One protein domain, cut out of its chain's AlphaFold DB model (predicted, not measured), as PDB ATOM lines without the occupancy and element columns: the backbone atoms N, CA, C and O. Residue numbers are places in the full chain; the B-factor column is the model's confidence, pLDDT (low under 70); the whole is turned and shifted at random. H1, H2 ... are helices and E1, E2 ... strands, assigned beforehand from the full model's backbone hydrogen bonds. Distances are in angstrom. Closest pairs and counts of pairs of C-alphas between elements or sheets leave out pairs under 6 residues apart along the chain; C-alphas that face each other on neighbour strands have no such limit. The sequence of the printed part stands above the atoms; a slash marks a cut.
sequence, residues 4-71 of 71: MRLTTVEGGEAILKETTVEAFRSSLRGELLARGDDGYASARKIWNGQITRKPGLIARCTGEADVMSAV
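AT A GLANCE: This is residues 4 to 71 of the 71 residues of an uncharacterized protein of Anaerolineae bacterium SG8_19 (UniProt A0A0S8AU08). A small two-stranded ribbon, E3 and E4, forms the middle, with H1 near E3 and H3 near E4, the two helices side by side and running opposite ways. A second ribbon, the hairpin E1 and E2, joins the first end of H1, and a loop with residues 46 to 51 sticks out between H2 and E4. The 68 printed residues hold three named helices and four named strands in the order E1 E2 H1 E3 H2 E4 H3; both sheets are antiparallel, and the class is mixed. The whole is compact, with a radius of gyration of the C-alphas of 12.5 A and spans of 33 by 26 by 22 A.

HOW THE PARTS SIT: E1, residues 4 to 7, and E2, residues 13 to 17, form a hairpin, with N 4 and O 16 2.8 A apart, within hydrogen-bond range. H1, residues 18 to 27, follows E2 directly. E3, residues 31 to 34, is the antiparallel neighbour of E4, residues 57 to 60, at 162 degrees; N 33 and O 58 are 2.9 A apart, within hydrogen-bond range. The closest C-alphas of H1 and E3, those of Arg 25 and Leu 32, are 5.6 A apart. H2, residues 40 to 43, is apart from H1. H3, residues 64 to 70, touches H1 at a shallow tilt of 7 degrees, opposite ways, closest at the C-alphas of Ser 27 and Ser 69, 7.1 A. In H1 and H3 every O i to N i+4 pair is within hydrogen-bond range; H2 is too short for one.

IN THESE COORDINATES: E1 begins at C-alpha 4, (22.068, -4.849, 135.843). E2 is 13.3 A long and H1 14.2 A. H3, 9.9 A, ends at C-alpha 70, (16.445, -20.879, 134.842).

THE WHOLE: The C-alphas farthest apart, those of Thr 19 and Gln 50, are 34.3 A apart. The printed part has no cut. The link from H2 to E4 is long, with 13 residues. No printed residue is under 70 in pLDDT.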
ATOM      1  N   MET A   4      22.374  -4.413 134.488       88.06
ATOM      2  CA  MET A   4      22.068  -4.849 135.843       88.06
ATOM      3  C   MET A   4      23.272  -5.560 136.465       88.06
ATOM      4  O   MET A   4      23.774  -6.556 135.944       88.06
ATOM      5  N   ARG A   5      23.732  -5.049 137.610       90.25
ATOM      6  CA  ARG A   5      24.867  -5.596 138.367       90.25
ATOM      7  C   ARG A   5      24.388  -6.548 139.453       90.25
ATOM      8  O   ARG A   5      23.603  -6.158 140.320       90.25
ATOM      9  N   LEU A   6      24.870  -7.785 139.412       91.12
ATOM     10  CA  LEU A   6      24.496  -8.848 140.337       91.12
ATOM     11  C   LEU A   6      25.713  -9.431 141.050       91.12
ATOM     12  O   LEU A   6      26.798  -9.521 140.490       91.12
ATOM     13  N   THR A   7      25.507  -9.881 142.286       90.88
ATOM     14  CA  THR A   7      26.511 -10.646 143.034       90.88
ATOM     15  C   THR A   7      26.337 -12.130 142.735       90.88
ATOM     16  O   THR A   7      25.237 -12.664 142.904       90.88
ATOM     17  N   THR A   8      27.406 -12.794 142.300       89.69
ATOM     18  CA  THR A   8      27.417 -14.242 142.063       89.69
ATOM     19  C   THR A   8      27.574 -15.005 143.378       89.69
ATOM     20  O   THR A   8      27.961 -14.450 144.407       89.69
ATOM     21  N   VAL A   9      27.277 -16.306 143.360       87.75
ATOM     22  CA  VAL A   9      27.442 -17.178 144.538       87.75
ATOM     23  C   VAL A   9      28.896 -17.280 145.009       87.75
ATOM     24  O   VAL A   9      29.131 -17.478 146.197       87.75
ATOM     25  N   GLU A  10      29.853 -17.076 144.104       88.12
ATOM     26  CA  GLU A  10      31.295 -17.055 144.386       88.12
ATOM     27  C   GLU A  10      31.770 -15.714 144.976       88.12
ATOM     28  O   GLU A  10      32.933 -15.572 145.341       88.12
ATOM     29  N   GLY A  11      30.878 -14.721 145.092       82.06
ATOM     30  CA  GLY A  11      31.200 -13.382 145.593       82.06
ATOM     31  C   GLY A  11      31.723 -12.414 144.525       82.06
ATOM     32  O   GLY A  11      32.079 -11.286 144.861       82.06
ATOM     33  N   GLY A  12      31.743 -12.825 143.255       87.94
ATOM     34  CA  GLY A  12      32.069 -11.964 142.119       87.94
ATOM     35  C   GLY A  12      30.912 -11.050 141.708       87.94
ATOM     36  O   GLY A  12      29.771 -11.205 142.155       87.94
ATOM     37  N   GLU A  13      31.200 -10.098 140.823       88.62
ATOM     38  CA  GLU A  13      30.196  -9.242 140.190       88.62
ATOM     39  C   GLU A  13      29.941  -9.726 138.757       88.62
ATOM     40  O   GLU A  13      30.872  -9.911 137.975       88.62
ATOM     41  N   ALA A  14      28.673  -9.942 138.419       90.25
ATOM     42  CA  ALA A  14      28.223 -10.251 137.071       90.25
ATOM     43  C   ALA A  14      27.380  -9.092 136.538       90.25
ATOM     44  O   ALA A  14      26.558  -8.518 137.257       90.25
ATOM     45  N   ILE A  15      27.573  -8.766 135.264       92.50
ATOM     46  CA  ILE A  15      26.789  -7.756 134.559       92.50
ATOM     47  C   ILE A  15      25.844  -8.482 133.606       92.50
ATOM     48  O   ILE A  15      26.290  -9.222 132.730       92.50
ATOM     49  N   LEU A  16      24.543  -8.262 133.777       91.94
ATOM     50  CA  LEU A  16      23.510  -8.730 132.862       91.94
ATOM     51  C   LEU A  16      22.927  -7.549 132.094       91.94
ATOM     52  O   LEU A  16      22.678  -6.486 132.659       91.94
ATOM     53  N   LYS A  17      22.676  -7.747 130.802       93.56
ATOM     54  CA  LYS A  17      21.963  -6.765 129.980       93.56
ATOM     55  C   LYS A  17      20.478  -6.811 130.316       93.56
ATOM     56  O   LYS A  17      19.931  -7.904 130.457       93.56
ATOM     57  N   GLU A  18      19.819  -5.655 130.341       90.50
ATOM     58  CA  GLU A  18      18.370  -5.580 130.583       90.50
ATOM     59  C   GLU A  18      17.582  -6.461 129.603       90.50
ATOM     60  O   GLU A  18      16.742  -7.250 130.012       90.50
ATOM     61  N   THR A  19      17.948  -6.446 128.320       93.56
ATOM     62  CA  THR A  19      17.283  -7.261 127.292       93.56
ATOM     63  C   THR A  19      17.388  -8.765 127.551       93.56
ATOM     64  O   THR A  19      16.484  -9.517 127.201       93.56
ATOM     65  N   THR A  20      18.476  -9.226 128.175       94.38
ATOM     66  CA  THR A  20      18.625 -10.630 128.580       94.38
ATOM     67  C   THR A  20      17.693 -10.959 129.743       94.38
ATOM     68  O   THR A  20      17.083 -12.025 129.750       94.38
ATOM     69  N   VAL A  21      17.547 -10.041 130.702       93.75
ATOM     70  CA  VAL A  21      16.641 -10.201 131.848       93.75
ATOM     71  C   VAL A  21      15.180 -10.182 131.393       93.75
ATOM     72  O   VAL A  21      14.398 -11.022 131.829       93.75
ATOM     73  N   GLU A  22      14.812  -9.285 130.479       94.62
ATOM     74  CA  GLU A  22      13.471  -9.209 129.884       94.62
ATOM     75  C   GLU A  22      13.137 -10.454 129.050       94.62
ATOM     76  O   GLU A  22      12.035 -11.000 129.161       94.62
ATOM     77  N   ALA A  23      14.090 -10.944 128.248       95.88
ATOM     78  CA  ALA A  23      13.922 -12.182 127.492       95.88
ATOM     79  C   ALA A  23      13.720 -13.382 128.425       95.88
ATOM     80  O   ALA A  23      12.818 -14.187 128.201       95.88
ATOM     81  N   PHE A  24      14.501 -13.459 129.508       96.38
ATOM     82  CA  PHE A  24      14.343 -14.498 130.520       96.38
ATOM     83  C   PHE A  24      13.005 -14.386 131.262       96.38
ATOM     84  O   PHE A  24      12.301 -15.378 131.427       96.38
ATOM     85  N   ARG A  25      12.585 -13.175 131.648       96.19
ATOM     86  CA  ARG A  25      11.255 -12.940 132.231       96.19
ATOM     87  C   ARG A  25      10.150 -13.446 131.303       96.19
ATOM     88  O   ARG A  25       9.197 -14.048 131.778       96.19
ATOM     89  N   SER A  26      10.294 -13.220 130.000       96.62
ATOM     90  CA  SER A  26       9.309 -13.616 128.988       96.62
ATOM     91  C   SER A  26       9.313 -15.119 128.682       96.62
ATOM     92  O   SER A  26       8.316 -15.631 128.179       96.62
ATOM     93  N   SER A  27      10.413 -15.831 128.954       96.81
ATOM     94  CA  SER A  27      10.485 -17.285 128.760       96.81
ATOM     95  C   SER A  27       9.856 -18.077 129.907       96.81
ATOM     96  O   SER A  27       9.550 -19.256 129.732       96.81
ATOM     97  N   LEU A  28       9.671 -17.454 131.074       97.56
ATOM     98  CA  LEU A  28       9.054 -18.078 132.241       97.56
ATOM     99  C   LEU A  28       7.526 -17.968 132.178       97.56
ATOM    100  O   LEU A  28       6.966 -16.934 131.822       97.56
ATOM    101  N   ARG A  29       6.841 -19.036 132.588       97.19
ATOM    102  CA  ARG A  29       5.407 -19.002 132.916       97.19
ATOM    103  C   ARG A  29       5.170 -18.404 134.302       97.19
ATOM    104  O   ARG A  29       4.135 -17.788 134.535       97.19
ATOM    105  N   GLY A  30       6.113 -18.629 135.215       96.12
ATOM    106  CA  GLY A  30       6.149 -18.043 136.549       96.12
ATOM    107  C   GLY A  30       6.693 -16.615 136.600       96.12
ATOM    108  O   GLY A  30       6.954 -15.976 135.584       96.12
ATOM    109  N   GLU A  31       6.879 -16.104 137.816       96.69
ATOM    110  CA  GLU A  31       7.330 -14.726 138.040       96.69
ATOM    111  C   GLU A  31       8.858 -14.636 138.116       96.69
ATOM    112  O   GLU A  31       9.507 -15.441 138.786       96.69
ATOM    113  N   LEU A  32       9.429 -13.590 137.520       97.38
ATOM    114  CA  LEU A  32      10.792 -13.146 137.805       97.38
ATOM    115  C   LEU A  32      10.720 -11.870 138.648       97.38
ATOM    116  O   LEU A  32      10.087 -10.909 138.231       97.38
ATOM    117  N   LEU A  33      11.349 -11.845 139.821       97.00
ATOM    118  CA  LEU A  33      11.358 -10.672 140.700       97.00
ATOM    119  C   LEU A  33      12.764 -10.070 140.785       97.00
ATOM    120  O   LEU A  33      13.710 -10.745 141.202       97.00
ATOM    121  N   ALA A  34      12.889  -8.793 140.434       94.19
ATOM    122  CA  ALA A  34      14.078  -7.967 140.617       94.19
ATOM    123  C   ALA A  34      13.969  -7.103 141.887       94.19
ATOM    124  O   ALA A  34      12.913  -6.990 142.503       94.19
ATOM    125  N   ARG A  35      15.069  -6.461 142.303       91.56
ATOM    126  CA  ARG A  35      15.147  -5.700 143.572       91.56
ATOM    127  C   ARG A  35      14.135  -4.558 143.723       91.56
ATOM    128  O   ARG A  35      13.899  -4.143 144.857       91.56
ATOM    129  N   GLY A  36      13.608  -4.039 142.617       90.06
ATOM    130  CA  GLY A  36      12.589  -2.987 142.597       90.06
ATOM    131  C   GLY A  36      11.154  -3.501 142.486       90.06
ATOM    132  O   GLY A  36      10.238  -2.696 142.595       90.06
ATOM    133  N   ASP A  37      10.961  -4.805 142.285       94.81
ATOM    134  CA  ASP A  37       9.640  -5.366 142.026       94.81
ATOM    135  C   ASP A  37       8.845  -5.538 143.323       94.81
ATOM    136  O   ASP A  37       9.371  -5.948 144.372       94.81
ATOM    137  N   ASP A  38       7.540  -5.301 143.220       95.75
ATOM    138  CA  ASP A  38       6.602  -5.628 144.282       95.75
ATOM    139  C   ASP A  38       6.684  -7.125 144.608       95.75
ATOM    140  O   ASP A  38       6.727  -7.994 143.740       95.75
ATOM    141  N   GLY A  39       6.765  -7.441 145.901       95.31
ATOM    142  CA  GLY A  39       6.916  -8.818 146.371       95.31
ATOM    143  C   GLY A  39       8.356  -9.345 146.428       95.31
ATOM    144  O   GLY A  39       8.584 -10.358 147.087       95.31
ATOM    145  N   TYR A  40       9.372  -8.658 145.882       96.62
ATOM    146  CA  TYR A  40      10.776  -9.091 146.034       96.62
ATOM    147  C   TYR A  40      11.196  -9.180 147.513       96.62
ATOM    148  O   TYR A  40      11.837 -10.138 147.963       96.62
ATOM    149  N   ALA A  41      10.804  -8.176 148.306       95.12
ATOM    150  CA  ALA A  41      11.174  -8.087 149.713       95.12
ATOM    151  C   ALA A  41      10.563  -9.204 150.575       95.12
ATOM    152  O   ALA A  41      11.175  -9.589 151.575       95.12
ATOM    153  N   SER A  42       9.380  -9.709 150.215       95.06
ATOM    154  CA  SER A  42       8.764 -10.866 150.869       95.06
ATOM    155  C   SER A  42       9.337 -12.174 150.326       95.06
ATOM    156  O   SER A  42       9.711 -13.026 151.128       95.06
ATOM    157  N   ALA A  43       9.498 -12.301 149.007       96.25
ATOM    158  CA  ALA A  43       9.986 -13.514 148.349       96.25
ATOM    159  C   ALA A  43      11.404 -13.925 148.779       96.25
ATOM    160  O   ALA A  43      11.707 -15.112 148.847       96.25
ATOM    161  N   ARG A  44      12.278 -12.966 149.116       95.44
ATOM    162  CA  ARG A  44      13.651 -13.266 149.574       95.44
ATOM    163  C   ARG A  44      13.750 -13.767 151.021       95.44
ATOM    164  O   ARG A  44      14.853 -14.084 151.468       95.44
ATOM    165  N   LYS A  45      12.658 -13.733 151.796       95.31
ATOM    166  CA  LYS A  45      12.677 -14.135 153.210       95.31
ATOM    167  C   LYS A  45      12.666 -15.654 153.309       95.31
ATOM    168  O   LYS A  45      11.817 -16.313 152.722       95.31
ATOM    169  N   ILE A  46      13.584 -16.189 154.105       94.50
ATOM    170  CA  ILE A  46      13.609 -17.604 154.469       94.50
ATOM    171  C   ILE A  46      13.261 -17.769 155.945       94.50
ATOM    172  O   ILE A  46      13.268 -16.800 156.705       94.50
ATOM    173  N   TRP A  47      12.975 -19.006 156.349       93.81
ATOM    174  CA  TRP A  47      12.585 -19.324 157.723       93.81
ATOM    175  C   TRP A  47      13.609 -18.844 158.762       93.81
ATOM    176  O   TRP A  47      13.233 -18.272 159.785       93.81
ATOM    177  N   ASN A  48      14.907 -19.001 158.479       93.44
ATOM    178  CA  ASN A  48      15.950 -18.458 159.341       93.44
ATOM    179  C   ASN A  48      16.101 -16.941 159.127       93.44
ATOM    180  O   ASN A  48      16.876 -16.492 158.281       93.44
ATOM    181  N   GLY A  49      15.394 -16.159 159.944       87.00
ATOM    182  CA  GLY A  49      15.398 -14.695 159.890       87.00
ATOM    183  C   GLY A  49      16.753 -14.030 160.164       87.00
ATOM    184  O   GLY A  49      16.921 -12.859 159.828       87.00
ATOM    185  N   GLN A  50      17.740 -14.749 160.714       92.69
ATOM    186  CA  GLN A  50      19.099 -14.212 160.853       92.69
ATOM    187  C   GLN A  50      19.828 -14.126 159.503       92.69
ATOM    188  O   GLN A  50      20.765 -13.343 159.351       92.69
ATOM    189  N   ILE A  51      19.391 -14.888 158.494       90.94
ATOM    190  CA  ILE A  51      19.978 -14.860 157.155       90.94
ATOM    191  C   ILE A  51      19.199 -13.873 156.288       90.94
ATOM    192  O   ILE A  51      18.109 -14.150 155.793       90.94
ATOM    193  N   THR A  52      19.810 -12.717 156.046       90.19
ATOM    194  CA  THR A  52      19.256 -11.681 155.168       90.19
ATOM    195  C   THR A  52      20.156 -11.502 153.949       90.19
ATOM    196  O   THR A  52      21.083 -10.697 153.959       90.19
ATOM    197  N   ARG A  53      19.872 -12.239 152.869       91.00
ATOM    198  CA  ARG A  53      20.537 -12.053 151.567       91.00
ATOM    199  C   ARG A  53      19.697 -11.178 150.634       91.00
ATOM    200  O   ARG A  53      18.492 -10.997 150.835       91.00
ATOM    201  N   LYS A  54      20.354 -10.608 149.622       92.12
ATOM    202  CA  LYS A  54      19.733  -9.783 148.577       92.12
ATOM    203  C   LYS A  54      20.090 -10.365 147.199       92.12
ATOM    204  O   LYS A  54      21.040  -9.890 146.581       92.12
ATOM    205  N   PRO A  55      19.407 -11.422 146.728       93.69
ATOM    206  CA  PRO A  55      19.626 -11.961 145.384       93.69
ATOM    207  C   PRO A  55      19.444 -10.895 144.299       93.69
ATOM    208  O   PRO A  55      18.720  -9.919 144.497       93.69
ATOM    209  N   GLY A  56      20.107 -11.056 143.159       93.56
ATOM    210  CA  GLY A  56      19.900 -10.172 142.012       93.56
ATOM    211  C   GLY A  56      18.506 -10.301 141.403       93.56
ATOM    212  O   GLY A  56      17.826  -9.303 141.180       93.56
ATOM    213  N   LEU A  57      18.092 -11.552 141.215       95.56
ATOM    214  CA  LEU A  57      16.813 -11.978 140.663       95.56
ATOM    215  C   LEU A  57      16.274 -13.147 141.493       95.56
ATOM    216  O   LEU A  57      17.051 -13.882 142.110       95.56
ATOM    217  N   ILE A  58      14.954 -13.320 141.503       97.12
ATOM    218  CA  ILE A  58      14.267 -14.474 142.093       97.12
ATOM    219  C   ILE A  58      13.310 -15.030 141.038       97.12
ATOM    220  O   ILE A  58      12.331 -14.371 140.703       97.12
ATOM    221  N   ALA A  59      13.583 -16.231 140.526       97.50
ATOM    222  CA  ALA A  59      12.678 -16.943 139.626       97.50
ATOM    223  C   ALA A  59      11.716 -17.821 140.443       97.50
ATOM    224  O   ALA A  59      12.139 -18.743 141.143       97.50
ATOM    225  N   ARG A  60      10.415 -17.523 140.381       97.12
ATOM    226  CA  ARG A  60       9.338 -18.302 141.008       97.12
ATOM    227  C   ARG A  60       8.729 -19.236 139.971       97.12
ATOM    228  O   ARG A  60       7.701 -18.931 139.374       97.12
ATOM    229  N   CYS A  61       9.396 -20.363 139.759       97.62
ATOM    230  CA  CYS A  61       8.998 -21.367 138.781       97.62
ATOM    231  C   CYS A  61       7.631 -21.985 139.115       97.62
ATOM    232  O   CYS A  61       7.350 -22.308 140.270       97.62
ATOM    233  N   THR A  62       6.807 -22.195 138.088       97.56
ATOM    234  CA  THR A  62       5.482 -22.839 138.192       97.56
ATOM    235  C   THR A  62       5.466 -24.277 137.671       97.56
ATOM    236  O   THR A  62       4.496 -25.001 137.883       97.56
ATOM    237  N   GLY A  63       6.546 -24.718 137.023       96.94
ATOM    238  CA  GLY A  63       6.711 -26.081 136.528       96.94
ATOM    239  C   GLY A  63       8.127 -26.350 136.024       96.94
ATOM    240  O   GLY A  63       8.997 -25.483 136.069       96.94
ATOM    241  N   GLU A  64       8.348 -27.558 135.513       97.69
ATOM    242  CA  GLU A  64       9.651 -28.022 135.014       97.69
ATOM    243  C   GLU A  64      10.233 -27.159 133.887       97.69
ATOM    244  O   GLU A  64      11.433 -26.906 133.879       97.69
ATOM    245  N   ALA A  65       9.400 -26.642 132.979       97.06
ATOM    246  CA  ALA A  65       9.847 -25.769 131.890       97.06
ATOM    247  C   ALA A  65      10.484 -24.463 132.394       97.06
ATOM    248  O   ALA A  65      11.486 -24.007 131.840       97.06
ATOM    249  N   ASP A  66       9.942 -23.898 133.475       97.69
ATOM    250  CA  ASP A  66      10.498 -22.700 134.106       97.69
ATOM    251  C   ASP A  66      11.842 -23.014 134.764       97.69
ATOM    252  O   ASP A  66      12.793 -22.249 134.629       97.69
ATOM    253  N   VAL A  67      11.940 -24.167 135.439       97.06
ATOM    254  CA  VAL A  67      13.194 -24.620 136.056       97.06
ATOM    255  C   VAL A  67      14.265 -24.842 134.992       97.06
ATOM    256  O   VAL A  67      15.374 -24.352 135.166       97.06
ATOM    257  N   MET A  68      13.936 -25.509 133.880       97.00
ATOM    258  CA  MET A  68      14.864 -25.728 132.764       97.00
ATOM    259  C   MET A  68      15.346 -24.419 132.136       97.00
ATOM    260  O   MET A  68      16.497 -24.330 131.731       97.00
ATOM    261  N   SER A  69      14.486 -23.403 132.069       95.62
ATOM    262  CA  SER A  69      14.868 -22.090 131.539       95.62
ATOM    263  C   SER A  69      15.771 -21.301 132.495       95.62
ATOM    264  O   SER A  69      16.429 -20.361 132.062       95.62
ATOM    265  N   ALA A  70      15.769 -21.635 133.790       95.69
ATOM    266  CA  ALA A  70      16.445 -20.879 134.842       95.69
ATOM    267  C   ALA A  70      17.853 -21.386 135.210       95.69
ATOM    268  O   ALA A  70      18.516 -20.728 136.016       95.69
ATOM    269  N   VAL A  71      18.283 -22.540 134.684       93.75
ATOM    270  CA  VAL A  71      19.546 -23.221 135.042       93.75
ATOM    271  C   VAL A  71      20.615 -23.146 133.962       93.75
ATOM    272  O   VAL A  71      20.262 -23.056 132.767       93.75
TER     273      VAL A  71